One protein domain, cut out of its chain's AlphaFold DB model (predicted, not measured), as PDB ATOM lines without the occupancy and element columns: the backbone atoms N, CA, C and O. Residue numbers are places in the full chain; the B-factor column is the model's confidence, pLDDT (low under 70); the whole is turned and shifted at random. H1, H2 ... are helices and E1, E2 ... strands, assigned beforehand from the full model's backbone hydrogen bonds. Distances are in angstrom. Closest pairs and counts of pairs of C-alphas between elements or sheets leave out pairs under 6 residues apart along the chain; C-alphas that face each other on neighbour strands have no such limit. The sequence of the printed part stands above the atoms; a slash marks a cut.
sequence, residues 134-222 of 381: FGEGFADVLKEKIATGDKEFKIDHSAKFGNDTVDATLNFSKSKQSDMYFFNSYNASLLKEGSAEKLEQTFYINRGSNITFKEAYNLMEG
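Overview. This is residues 134 to 222 of the 381 residues of an uncharacterized protein of Flavobacterium sp. ZT4R6 (UniProt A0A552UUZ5). A long, twisted sheet of four strands, E1 to E4, runs as a meander, each strand the antiparallel neighbour of the one before, with two short helices on one face toward different ends of the strands. H1 covers one end and H2 packs on the sheet toward the other, which gives two layers. The printed part has 89 residues with two named helices and four named strands, in the order H1 E1 E2 E3 E4 H2; the sheet's order is E1 - E2 - E3 - E4, all antiparallel, and the class is mixed. The whole is only just compact, close to loose, with a radius of gyration of the C-alphas of 14.4 A, and elongated, spanning 45 by 25 by 22 A.

Arrangement. H1, residues 139 to 147, comes closest to E1, residues 152 to 161, at the C-alphas of Lys 145 and Phe 153, 7.0 A apart. E1 forms a hairpin with E2, residues 164 to 174, where N 157 and O 168 are 2.8 A apart, within hydrogen-bond range. H1 is on the sheet over E2, at a height over the sheet of 8.5 A and slantwise to the strands, 37 degrees from E2 on the local plane. E2 and E3, residues 181 to 191, form a hairpin with N 171 and O 185 at 2.8 A. E3 and E4, residues 198 to 204, form another, with N 188 and O 201 at 2.8 A. H2, residues 213 to 220, is on the sheet; its closest C-alphas to E3 are Tyr 217 and Leu 190, 7.3 A apart. H1 and H2 are apart. In both helices every O i to N i+4 pair is within hydrogen-bond range.

Along the chain. H1 begins at C-alpha 139 (-5.932, -5.085, 37.934). E1 measures 29.0 A, E2 33.2 A, E3 30.3 A and E4 19.4 A. H2 ends at C-alpha 220 (1.862, -30.748, 30.636).

Size, cuts and confidence. The two C-alphas farthest apart, Gln 177 and Gly 194, are 47.2 A apart. The printed part has no cut, and no link is long. Residues 207 to 208 are under pLDDT 70.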
ATOM      1  N   PHE A 134       0.526 -14.858  33.410       95.69
ATOM      2  CA  PHE A 134      -0.787 -14.518  32.845       95.69
ATOM      3  C   PHE A 134      -0.803 -13.140  32.168       95.69
ATOM      4  O   PHE A 134      -1.696 -12.850  31.377       95.69
ATOM      5  N   GLY A 135       0.216 -12.312  32.423       90.44
ATOM      6  CA  GLY A 135       0.377 -11.005  31.791       90.44
ATOM      7  C   GLY A 135      -0.347  -9.876  32.521       90.44
ATOM      8  O   GLY A 135      -0.664  -9.965  33.704       90.44
ATOM      9  N   GLU A 136      -0.538  -8.767  31.814       90.62
ATOM     10  CA  GLU A 136      -1.153  -7.549  32.348       90.62
ATOM     11  C   GLU A 136      -2.675  -7.533  32.117       90.62
ATOM     12  O   GLU A 136      -3.214  -8.374  31.402       90.62
ATOM     13  N   GLY A 137      -3.379  -6.568  32.719       90.12
ATOM     14  CA  GLY A 137      -4.822  -6.369  32.506       90.12
ATOM     15  C   GLY A 137      -5.742  -7.029  33.538       90.12
ATOM     16  O   GLY A 137      -6.957  -6.968  33.396       90.12
ATOM     17  N   PHE A 138      -5.190  -7.615  34.602       94.00
ATOM     18  CA  PHE A 138      -5.983  -8.220  35.681       94.00
ATOM     19  C   PHE A 138      -6.335  -7.250  36.821       94.00
ATOM     20  O   PHE A 138      -7.129  -7.603  37.687       94.00
ATOM     21  N   ALA A 139      -5.771  -6.037  36.831       93.50
ATOM     22  CA  ALA A 139      -5.932  -5.085  37.934       93.50
ATOM     23  C   ALA A 139      -7.403  -4.711  38.186       93.50
ATOM     24  O   ALA A 139      -7.871  -4.791  39.320       93.50
ATOM     25  N   ASP A 140      -8.146  -4.364  37.131       95.88
ATOM     26  CA  ASP A 140      -9.542  -3.929  37.256       95.88
ATOM     27  C   ASP A 140     -10.451  -5.073  37.716       95.88
ATOM     28  O   ASP A 140     -11.203  -4.916  38.675       95.88
ATOM     29  N   VAL A 141     -10.318  -6.260  37.113       95.88
ATOM     30  CA  VAL A 141     -11.115  -7.432  37.510       95.88
ATOM     31  C   VAL A 141     -10.783  -7.893  38.933       95.88
ATOM     32  O   VAL A 141     -11.689  -8.262  39.678       95.88
ATOM     33  N   LEU A 142      -9.514  -7.835  39.355       96.62
ATOM     34  CA  LEU A 142      -9.127  -8.124  40.738       96.62
ATOM     35  C   LEU A 142      -9.761  -7.118  41.697       96.62
ATOM     36  O   LEU A 142     -10.337  -7.519  42.705       96.62
ATOM     37  N   LYS A 143      -9.701  -5.824  41.369       95.12
ATOM     38  CA  LYS A 143     -10.305  -4.760  42.172       95.12
ATOM     39  C   LYS A 143     -11.810  -4.962  42.328       95.12
ATOM     40  O   LYS A 143     -12.314  -4.885  43.446       95.12
ATOM     41  N   GLU A 144     -12.515  -5.259  41.239       95.25
ATOM     42  CA  GLU A 144     -13.953  -5.539  41.259       95.25
ATOM     43  C   GLU A 144     -14.284  -6.768  42.113       95.25
ATOM     44  O   GLU A 144     -15.158  -6.694  42.974       95.25
ATOM     45  N   LYS A 145     -13.563  -7.884  41.929       95.69
ATOM     46  CA  LYS A 145     -13.782  -9.123  42.695       95.69
ATOM     47  C   LYS A 145     -13.454  -8.983  44.180       95.69
ATOM     48  O   LYS A 145     -14.128  -9.584  45.006       95.69
ATOM     49  N   ILE A 146     -12.446  -8.192  44.539       93.75
ATOM     50  CA  ILE A 146     -12.118  -7.901  45.943       93.75
ATOM     51  C   ILE A 146     -13.198  -7.010  46.569       93.75
ATOM     52  O   ILE A 146     -13.584  -7.225  47.717       93.75
ATOM     53  N   ALA A 147     -13.728  -6.042  45.815       91.94
ATOM     54  CA  ALA A 147     -14.764  -5.131  46.294       91.94
ATOM     55  C   ALA A 147     -16.104  -5.823  46.603       91.94
ATOM     56  O   ALA A 147     -16.854  -5.312  47.434       91.94
ATOM     57  N   THR A 148     -16.408  -6.983  45.999       92.19
ATOM     58  CA  THR A 148     -17.614  -7.757  46.364       92.19
ATOM     59  C   THR A 148     -17.533  -8.338  47.777       92.19
ATOM     60  O   THR A 148     -18.566  -8.603  48.389       92.19
ATOM     61  N   GLY A 149     -16.322  -8.521  48.318       90.75
ATOM     62  CA  GLY A 149     -16.106  -9.076  49.653       90.75
ATOM     63  C   GLY A 149     -16.312 -10.593  49.750       90.75
ATOM     64  O   GLY A 149     -16.350 -11.130  50.862       90.75
ATOM     65  N   ASP A 150     -16.426 -11.297  48.617       94.94
ATOM     66  CA  ASP A 150     -16.607 -12.750  48.588       94.94
ATOM     67  C   ASP A 150     -15.416 -13.472  49.228       94.94
ATOM     68  O   ASP A 150     -14.261 -13.078  49.061       94.94
ATOM     69  N   LYS A 151     -15.675 -14.564  49.961       96.81
ATOM     70  CA  LYS A 151     -14.606 -15.342  50.618       96.81
ATOM     71  C   LYS A 151     -13.658 -15.997  49.620       96.81
ATOM     72  O   LYS A 151     -12.488 -16.187  49.933       96.81
ATOM     73  N   GLU A 152     -14.168 -16.361  48.453       97.94
ATOM     74  CA  GLU A 152     -13.427 -17.007  47.378       97.94
ATOM     75  C   GLU A 152     -13.957 -16.494  46.046       97.94
ATOM     76  O   GLU A 152     -15.161 -16.297  45.886       97.94
ATOM     77  N   PHE A 153     -13.065 -16.305  45.081       98.12
ATOM     78  CA  PHE A 153     -13.451 -15.996  43.712       98.12
ATOM     79  C   PHE A 153     -12.459 -16.600  42.724       98.12
ATOM     80  O   PHE A 153     -11.352 -17.014  43.078       98.12
ATOM     81  N   LYS A 154     -12.886 -16.663  41.463       98.25
ATOM     82  CA  LYS A 154     -12.097 -17.209  40.364       98.25
ATOM     83  C   LYS A 154     -12.026 -16.227  39.205       98.25
ATOM     84  O   LYS A 154     -12.957 -15.440  39.008       98.25
ATOM     85  N   ILE A 155     -10.928 -16.287  38.463       98.00
ATOM     86  CA  ILE A 155     -10.737 -15.554  37.210       98.00
ATOM     87  C   ILE A 155     -10.265 -16.552  36.156       98.00
ATOM     88  O   ILE A 155      -9.285 -17.260  36.379       98.00
ATOM     89  N   ASP A 156     -10.957 -16.594  35.023       97.75
ATOM     90  CA  ASP A 156     -10.597 -17.460  33.903       97.75
ATOM     91  C   ASP A 156      -9.685 -16.726  32.913       97.75
ATOM     92  O   ASP A 156      -9.800 -15.518  32.695       97.75
ATOM     93  N   HIS A 157      -8.775 -17.472  32.302       97.75
ATOM     94  CA  HIS A 157      -7.846 -17.008  31.285       97.75
ATOM     95  C   HIS A 157      -7.649 -18.103  30.235       97.75
ATOM     96  O   HIS A 157      -7.719 -19.287  30.548       97.75
ATOM     97  N   SER A 158      -7.381 -17.727  28.989       96.69
ATOM     98  CA  SER A 158      -7.088 -18.682  27.920       96.69
ATOM     99  C   SER A 158      -5.972 -18.135  27.043       96.69
ATOM    100  O   SER A 158      -5.964 -16.949  26.704       96.69
ATOM    101  N   ALA A 159      -5.025 -18.996  26.680       96.00
ATOM    102  CA  ALA A 159      -3.931 -18.654  25.782       96.00
ATOM    103  C   ALA A 159      -3.637 -19.789  24.802       96.00
ATOM    104  O   ALA A 159      -3.936 -20.959  25.047       96.00
ATOM    105  N   LYS A 160      -2.989 -19.431  23.689       96.25
ATOM    106  CA  LYS A 160      -2.469 -20.393  22.717       96.25
ATOM    107  C   LYS A 160      -0.958 -20.511  22.820       96.25
ATOM    108  O   LYS A 160      -0.250 -19.505  22.850       96.25
ATOM    109  N   PHE A 161      -0.466 -21.745  22.801       94.31
ATOM    110  CA  PHE A 161       0.958 -22.047  22.723       94.31
ATOM    111  C   PHE A 161       1.211 -22.945  21.515       94.31
ATOM    112  O   PHE A 161       0.914 -24.133  21.537       94.31
ATOM    113  N   GLY A 162       1.748 -22.361  20.441       89.94
ATOM    114  CA  GLY A 162       1.739 -23.032  19.143       89.94
ATOM    115  C   GLY A 162       0.295 -23.212  18.673       89.94
ATOM    116  O   GLY A 162      -0.460 -22.239  18.642       89.94
ATOM    117  N   ASN A 163      -0.083 -24.449  18.360       92.56
ATOM    118  CA  ASN A 163      -1.448 -24.789  17.953       92.56
ATOM    119  C   ASN A 163      -2.323 -25.289  19.115       92.56
ATOM    120  O   ASN A 163      -3.533 -25.445  18.946       92.56
ATOM    121  N   ASP A 164      -1.738 -25.486  20.296       96.06
ATOM    122  CA  ASP A 164      -2.459 -25.944  21.477       96.06
ATOM    123  C   ASP A 164      -3.160 -24.776  22.174       96.06
ATOM    124  O   ASP A 164      -2.680 -23.636  22.169       96.06
ATOM    125  N   THR A 165      -4.288 -25.074  22.813       97.19
ATOM    126  CA  THR A 165      -5.013 -24.121  23.663       97.19
ATOM    127  C   THR A 165      -4.892 -24.551  25.115       97.19
ATOM    128  O   THR A 165      -5.067 -25.728  25.432       97.19
ATOM    129  N   VAL A 166      -4.591 -23.599  25.996       97.94
ATOM    130  CA  VAL A 166      -4.559 -23.820  27.439       97.94
ATOM    131  C   VAL A 166      -5.526 -22.857  28.099       97.94
ATOM    132  O   VAL A 166      -5.331 -21.643  28.047       97.94
ATOM    133  N   ASP A 167      -6.544 -23.421  28.737       98.19
ATOM    134  CA  ASP A 167      -7.462 -22.685  29.597       98.19
ATOM    135  C   ASP A 167      -6.947 -22.756  31.036       98.19
ATOM    136  O   ASP A 167      -6.430 -23.787  31.472       98.19
ATOM    137  N   ALA A 168      -7.070 -21.663  31.778       98.38
ATOM    138  CA  ALA A 168      -6.677 -21.575  33.171       98.38
ATOM    139  C   ALA A 168      -7.760 -20.916  34.018       98.38
ATOM    140  O   ALA A 168      -8.288 -19.871  33.656       98.38
ATOM    141  N   THR A 169      -8.011 -21.477  35.196       98.56
ATOM    142  CA  THR A 169      -8.879 -20.886  36.215       98.56
ATOM    143  C   THR A 169      -8.049 -20.569  37.452       98.56
ATOM    144  O   THR A 169      -7.609 -21.474  38.167       98.56
ATOM    145  N   LEU A 170      -7.821 -19.280  37.699       98.50
ATOM    146  CA  LEU A 170      -7.054 -18.755  38.826       98.50
ATOM    147  C   LEU A 170      -7.955 -18.678  40.063       98.50
ATOM    148  O   LEU A 170      -9.032 -18.089  40.005       98.50
ATOM    149  N   ASN A 171      -7.516 -19.251  41.183       98.19
ATOM    150  CA  ASN A 171      -8.294 -19.368  42.415       98.19
ATOM    151  C   ASN A 171      -7.763 -18.416  43.490       98.19
ATOM    152  O   ASN A 171      -6.602 -18.513  43.905       98.19
ATOM    153  N   PHE A 172      -8.640 -17.550  43.992       98.06
ATOM    154  CA  PHE A 172      -8.334 -16.565  45.022       98.06
ATOM    155  C   PHE A 172      -9.197 -16.780  46.259       98.06
ATOM    156  O   PHE A 172     -10.340 -17.229  46.160       98.06
ATOM    157  N   SER A 173      -8.669 -16.434  47.431       97.38
ATOM    158  CA  SER A 173      -9.444 -16.456  48.673       97.38
ATOM    159  C   SER A 173      -9.061 -15.330  49.620       97.38
ATOM    160  O   SER A 173      -7.919 -14.866  49.639       97.38
ATOM    161  N   LYS A 174     -10.039 -14.899  50.416       96.31
ATOM    162  CA  LYS A 174      -9.863 -13.938  51.498       96.31
ATOM    163  C   LYS A 174      -9.226 -14.621  52.706       96.31
ATOM    164  O   LYS A 174      -9.577 -15.743  53.076       96.31
ATOM    165  N   SER A 175      -8.311 -13.918  53.360       93.62
ATOM    166  CA  SER A 175      -7.727 -14.318  54.634       93.62
ATOM    167  C   SER A 175      -8.808 -14.513  55.699       93.62
ATOM    168  O   SER A 175      -9.768 -13.754  55.793       93.62
ATOM    169  N   LYS A 176      -8.620 -15.506  56.573       92.69
ATOM    170  CA  LYS A 176      -9.473 -15.680  57.764       92.69
ATOM    171  C   LYS A 176      -9.132 -14.698  58.889       92.69
ATOM    172  O   LYS A 176      -9.895 -14.592  59.841       92.69
ATOM    173  N   GLN A 177      -7.971 -14.046  58.810       88.75
ATOM    174  CA  GLN A 177      -7.403 -13.216  59.880       88.75
ATOM    175  C   GLN A 177      -7.323 -11.728  59.509       88.75
ATOM    176  O   GLN A 177      -6.985 -10.909  60.355       88.75
ATOM    177  N   SER A 178      -7.578 -11.373  58.248       88.00
ATOM    178  CA  SER A 178      -7.455 -10.002  57.739       88.00
ATOM    179  C   SER A 178      -8.349  -9.800  56.518       88.00
ATOM    180  O   SER A 178      -8.931 -10.760  56.014       88.00
ATOM    181  N   ASP A 179      -8.408  -8.574  56.003       87.31
ATOM    182  CA  ASP A 179      -9.132  -8.272  54.765       87.31
ATOM    183  C   ASP A 179      -8.356  -8.593  53.477       87.31
ATOM    184  O   ASP A 179      -8.892  -8.442  52.383       87.31
ATOM    185  N   MET A 180      -7.125  -9.099  53.596       92.62
ATOM    186  CA  MET A 180      -6.278  -9.428  52.449       92.62
ATOM    187  C   MET A 180      -6.774 -10.653  51.682       92.62
ATOM    188  O   MET A 180      -7.232 -11.631  52.273       92.62
ATOM    189  N   TYR A 181      -6.566 -10.634  50.373       95.69
ATOM    190  CA  TYR A 181      -6.779 -11.749  49.463       95.69
ATOM    191  C   TYR A 181      -5.456 -12.380  49.022       95.69
ATOM    192  O   TYR A 181      -4.408 -11.729  48.989       95.69
ATOM    193  N   PHE A 182      -5.519 -13.655  48.650       96.06
ATOM    194  CA  PHE A 182      -4.381 -14.436  48.174       96.06
ATOM    195  C   PHE A 182      -4.711 -15.139  46.864       96.06
ATOM    196  O   PHE A 182      -5.799 -15.694  46.717       96.06
ATOM    197  N   PHE A 183      -3.753 -15.154  45.937       96.81
ATOM    198  CA  PHE A 183      -3.766 -16.038  44.777       96.81
ATOM    199  C   PHE A 183      -3.186 -17.394  45.189       96.81
ATOM    200  O   PHE A 183      -2.001 -17.485  45.509       96.81
ATOM    201  N   ASN A 184      -4.021 -18.434  45.228       96.44
ATOM    202  CA  ASN A 184      -3.671 -19.712  45.860       96.44
ATOM    203  C   ASN A 184      -3.171 -20.760  44.866       96.44
ATOM    204  O   ASN A 184      -2.259 -21.531  45.157       96.44
ATOM    205  N   SER A 185      -3.815 -20.843  43.709       97.25
ATOM    206  CA  SER A 185      -3.532 -21.853  42.692       97.25
ATOM    207  C   SER A 185      -4.185 -21.469  41.376       97.25
ATOM    208  O   SER A 185      -5.111 -20.661  41.352       97.25
ATOM    209  N   TYR A 186      -3.774 -22.108  40.291       98.31
ATOM    210  CA  TYR A 186      -4.548 -22.130  39.060       98.31
ATOM    211  C   TYR A 186      -4.710 -23.565  38.568       98.31
ATOM    212  O   TYR A 186      -3.786 -24.378  38.643       98.31
ATOM    213  N   ASN A 187      -5.906 -23.885  38.090       98.19
ATOM    214  CA  ASN A 187      -6.153 -25.117  37.355       98.19
ATOM    215  C   ASN A 187      -5.884 -24.842  35.877       98.19
ATOM    216  O   ASN A 187      -6.426 -23.874  35.357       98.19
ATOM    217  N   ALA A 188      -5.033 -25.638  35.239       98.31
ATOM    218  CA  ALA A 188      -4.736 -25.553  33.817       98.31
ATOM    219  C   ALA A 188      -5.332 -26.760  33.086       98.31
ATOM    220  O   ALA A 188      -5.180 -27.899  33.531       98.31
ATOM    221  N   SER A 189      -5.958 -26.499  31.943       98.12
ATOM    222  CA  SER A 189      -6.570 -27.488  31.065       98.12
ATOM    223  C   SER A 189      -5.977 -27.339  29.666       98.12
ATOM    224  O   SER A 189      -6.222 -26.353  28.972       98.12
ATOM    225  N   LEU A 190      -5.141 -28.297  29.272       97.94
ATOM    226  CA  LEU A 190      -4.465 -28.331  27.979       97.94
ATOM    227  C   LEU A 190      -5.295 -29.136  26.980       97.94
ATOM    228  O   LEU A 190      -5.535 -30.328  27.176       97.94
ATOM    229  N   LEU A 191      -5.656 -28.489  25.877       97.12
ATOM    230  CA  LEU A 191      -6.233 -29.112  24.696       97.12
ATOM    231  C   LEU A 191      -5.209 -29.077  23.559       97.12
ATOM    232  O   LEU A 191      -4.904 -28.010  23.017       97.12
ATOM    233  N   LYS A 192      -4.697 -30.256  23.197       93.50
ATOM    234  CA  LYS A 192      -3.771 -30.401  22.071       93.50
ATOM    235  C   LYS A 192      -4.491 -30.298  20.734       93.50
ATOM    236  O   LYS A 192      -5.628 -30.761  20.601       93.50
ATOM    237  N   GLU A 193      -3.809 -29.762  19.728       90.12
ATOM    238  CA  GLU A 193      -4.330 -29.749  18.360       90.12
ATOM    239  C   GLU A 193      -4.702 -31.170  17.889       90.12
ATOM    240  O   GLU A 193      -3.926 -32.116  18.011       90.12
ATOM    241  N   GLY A 194      -5.920 -31.333  17.365       86.50
ATOM    242  CA  GLY A 194      -6.412 -32.616  16.850       86.50
ATOM    243  C   GLY A 194      -6.804 -33.650  17.915       86.50
ATOM    244  O   GLY A 194      -7.274 -34.727  17.550       86.50
ATOM    245  N   SER A 195      -6.664 -33.337  19.208       90.38
ATOM    246  CA  SER A 195      -7.155 -34.167  20.314       90.38
ATOM    247  C   SER A 195      -8.524 -33.684  20.798       90.38
ATOM    248  O   SER A 195      -8.791 -32.486  20.839       90.38
ATOM    249  N   ALA A 196      -9.385 -34.616  21.212       87.50
ATOM    250  CA  ALA A 196     -10.600 -34.302  21.972       87.50
ATOM    251  C   ALA A 196     -10.383 -34.406  23.494       87.50
ATOM    252  O   ALA A 196     -11.213 -33.938  24.271       87.50
ATOM    253  N   GLU A 197      -9.285 -35.032  23.922       91.31
ATOM    254  CA  GLU A 197      -8.963 -35.224  25.331       91.31
ATOM    255  C   GLU A 197      -8.235 -34.004  25.889       91.31
ATOM    256  O   GLU A 197      -7.277 -33.505  25.290       91.31
ATOM    257  N   LYS A 198      -8.699 -33.558  27.059       94.50
ATOM    258  CA  LYS A 198      -8.072 -32.498  27.842       94.50
ATOM    259  C   LYS A 198      -7.193 -33.112  28.920       94.50
ATOM    260  O   LYS A 198      -7.611 -34.037  29.615       94.50
ATOM    261  N   LEU A 199      -5.994 -32.567  29.071       95.38
ATOM    262  CA  LEU A 199      -5.123 -32.860  30.199       95.38
ATOM    263  C   LEU A 199      -5.312 -31.765  31.243       95.38
ATOM    264  O   LEU A 199      -5.146 -30.592  30.921       95.38
ATOM    265  N   GLU A 200      -5.617 -32.137  32.480       96.81
ATOM    266  CA  GLU A 200      -5.803 -31.184  33.574       96.81
ATOM    267  C   GLU A 200      -4.698 -31.323  34.616       96.81
ATOM    268  O   GLU A 200      -4.254 -32.425  34.933       96.81
ATOM    269  N   GLN A 201      -4.247 -30.187  35.143       97.88
ATOM    270  CA  GLN A 201      -3.273 -30.127  36.225       97.88
ATOM    271  C   GLN A 201      -3.498 -28.851  37.035       97.88
ATOM    272  O   GLN A 201      -3.651 -27.761  36.488       97.88
ATOM    273  N   THR A 202      -3.474 -28.968  38.357       97.44
ATOM    274  CA  THR A 202      -3.504 -27.825  39.270       97.44
ATOM    275  C   THR A 202      -2.091 -27.475  39.717       97.44
ATOM    276  O   THR A 202      -1.340 -28.332  40.196       97.44
ATOM    277  N   PHE A 203      -1.747 -26.196  39.593       96.38
ATOM    278  CA  PHE A 203      -0.481 -25.628  40.036       96.38
ATOM    279  C   PHE A 203      -0.733 -24.677  41.201       96.38
ATOM    280  O   PHE A 203      -1.504 -23.722  41.092       96.38
ATOM    281  N   TYR A 204      -0.086 -24.948  42.331       94.00
ATOM    282  CA  TYR A 204      -0.200 -24.128  43.532       94.00
ATOM    283  C   TYR A 204       0.779 -22.956  43.494       94.00
ATOM    284  O   TYR A 204       1.901 -23.069  42.994       94.00
ATOM    285  N   ILE A 205       0.334 -21.825  44.032       92.69
ATOM    286  CA  ILE A 205       1.121 -20.608  44.155       92.69
ATOM    287  C   ILE A 205       1.708 -20.565  45.564       92.69
ATOM    288  O   ILE A 205       0.997 -20.416  46.554       92.69
ATOM    289  N   ASN A 206       3.029 -20.689  45.645       77.81
ATOM    290  CA  ASN A 206       3.798 -20.731  46.883       77.81
ATOM    291  C   ASN A 206       4.796 -19.561  46.939       77.81
ATOM    292  O   ASN A 206       5.191 -18.981  45.925       77.81
ATOM    293  N   ARG A 207       5.262 -19.207  48.142       60.75
ATOM    294  CA  ARG A 207       6.340 -18.219  48.303       60.75
ATOM    295  C   ARG A 207       7.673 -18.846  47.872       60.75
ATOM    296  O   ARG A 207       8.295 -19.541  48.658       60.75
ATOM    297  N   GLY A 208       8.099 -18.619  46.628       63.12
ATOM    298  CA  GLY A 208       9.487 -18.847  46.197       63.12
ATOM    299  C   GLY A 208       9.664 -19.544  44.847       63.12
ATOM    300  O   GLY A 208      10.510 -19.121  44.069       63.12
ATOM    301  N   SER A 209       8.847 -20.555  44.527       77.12
ATOM    302  CA  SER A 209       9.016 -21.354  43.300       77.12
ATOM    303  C   SER A 209       7.703 -21.639  42.576       77.12
ATOM    304  O   SER A 209       7.281 -22.789  42.432       77.12
ATOM    305  N   ASN A 210       7.064 -20.587  42.078       90.19
ATOM    306  CA  ASN A 210       5.862 -20.740  41.265       90.19
ATOM    307  C   ASN A 210       6.203 -21.326  39.899       90.19
ATOM    308  O   ASN A 210       7.171 -20.908  39.260       90.19
ATOM    309  N   ILE A 211       5.379 -22.267  39.447       96.00
ATOM    310  CA  ILE A 211       5.337 -22.666  38.044       96.00
ATOM    311  C   ILE A 211       4.537 -21.598  37.306       96.00
ATOM    312  O   ILE A 211       3.365 -21.373  37.614       96.00
ATOM    313  N   THR A 212       5.179 -20.910  36.368       96.00
ATOM    314  CA  THR A 212       4.499 -19.928  35.515       96.00
ATOM    315  C   THR A 212       3.562 -20.620  34.533       96.00
ATOM    316  O   THR A 212       3.738 -21.797  34.223       96.00
ATOM    317  N   PHE A 213       2.605 -19.888  33.971       97.69
ATOM    318  CA  PHE A 213       1.628 -20.452  33.045       97.69
ATOM    319  C   PHE A 213       2.275 -21.113  31.811       97.69
ATOM    320  O   PHE A 213       1.864 -22.192  31.381       97.69
ATOM    321  N   LYS A 214       3.367 -20.533  31.290       97.19
ATOM    322  CA  LYS A 214       4.132 -21.144  30.193       97.19
ATOM    323  C   LYS A 214       4.905 -22.395  30.628       97.19
ATOM    324  O   LYS A 214       4.960 -23.367  29.877       97.19
ATOM    325  N   GLU A 215       5.494 -22.387  31.822       98.06
ATOM    326  CA  GLU A 215       6.164 -23.568  32.385       98.06
ATOM    327  C   GLU A 215       5.164 -24.701  32.658       98.06
ATOM    328  O   GLU A 215       5.484 -25.858  32.404       98.06
ATOM    329  N   ALA A 216       3.944 -24.384  33.104       98.19
ATOM    330  CA  ALA A 216       2.859 -25.347  33.276       98.19
ATOM    331  C   ALA A 216       2.506 -26.036  31.958       98.19
ATOM    332  O   ALA A 216       2.495 -27.263  31.905       98.19
ATOM    333  N   TYR A 217       2.329 -25.270  30.878       98.19
ATOM    334  CA  TYR A 217       2.170 -25.841  29.539       98.19
ATOM    335  C   TYR A 217       3.335 -26.775  29.174       98.19
ATOM    336  O   TYR A 217       3.114 -27.890  28.713       98.19
ATOM    337  N   ASN A 218       4.582 -26.363  29.425       98.38
ATOM    338  CA  ASN A 218       5.753 -27.194  29.134       98.38
ATOM    339  C   ASN A 218       5.762 -28.504  29.946       98.38
ATOM    340  O   ASN A 218       6.050 -29.563  29.391       98.38
ATOM    341  N   LEU A 219       5.397 -28.453  31.227       98.31
ATOM    342  CA  LEU A 219       5.256 -29.630  32.086       98.31
ATOM    343  C   LEU A 219       4.148 -30.571  31.601       98.31
ATOM    344  O   LEU A 219       4.346 -31.785  31.583       98.31
ATOM    345  N   MET A 220       3.010 -30.016  31.182       97.50
ATOM    346  CA  MET A 220       1.862 -30.748  30.636       97.50
ATOM    347  C   MET A 220       2.160 -31.375  29.266       97.50
ATOM    348  O   MET A 220       1.679 -32.466  28.977       97.50
ATOM    349  N   GLU A 221       3.051 -30.770  28.477       96.25
ATOM    350  CA  GLU A 221       3.655 -31.386  27.286       96.25
ATOM    351  C   GLU A 221       4.663 -32.504  27.623       96.25
ATOM    352  O   GLU A 221       5.188 -33.169  26.730       96.25
ATOM    353  N   GLY A 222       4.938 -32.737  28.909       96.44
ATOM    354  CA  GLY A 222       5.867 -33.752  29.394       96.44
ATOM    355  C   GLY A 222       7.327 -33.312  29.417       96.44
ATOM    356  O   GLY A 222       8.202 -34.144  29.662       96.44
TER     357      GLY A 222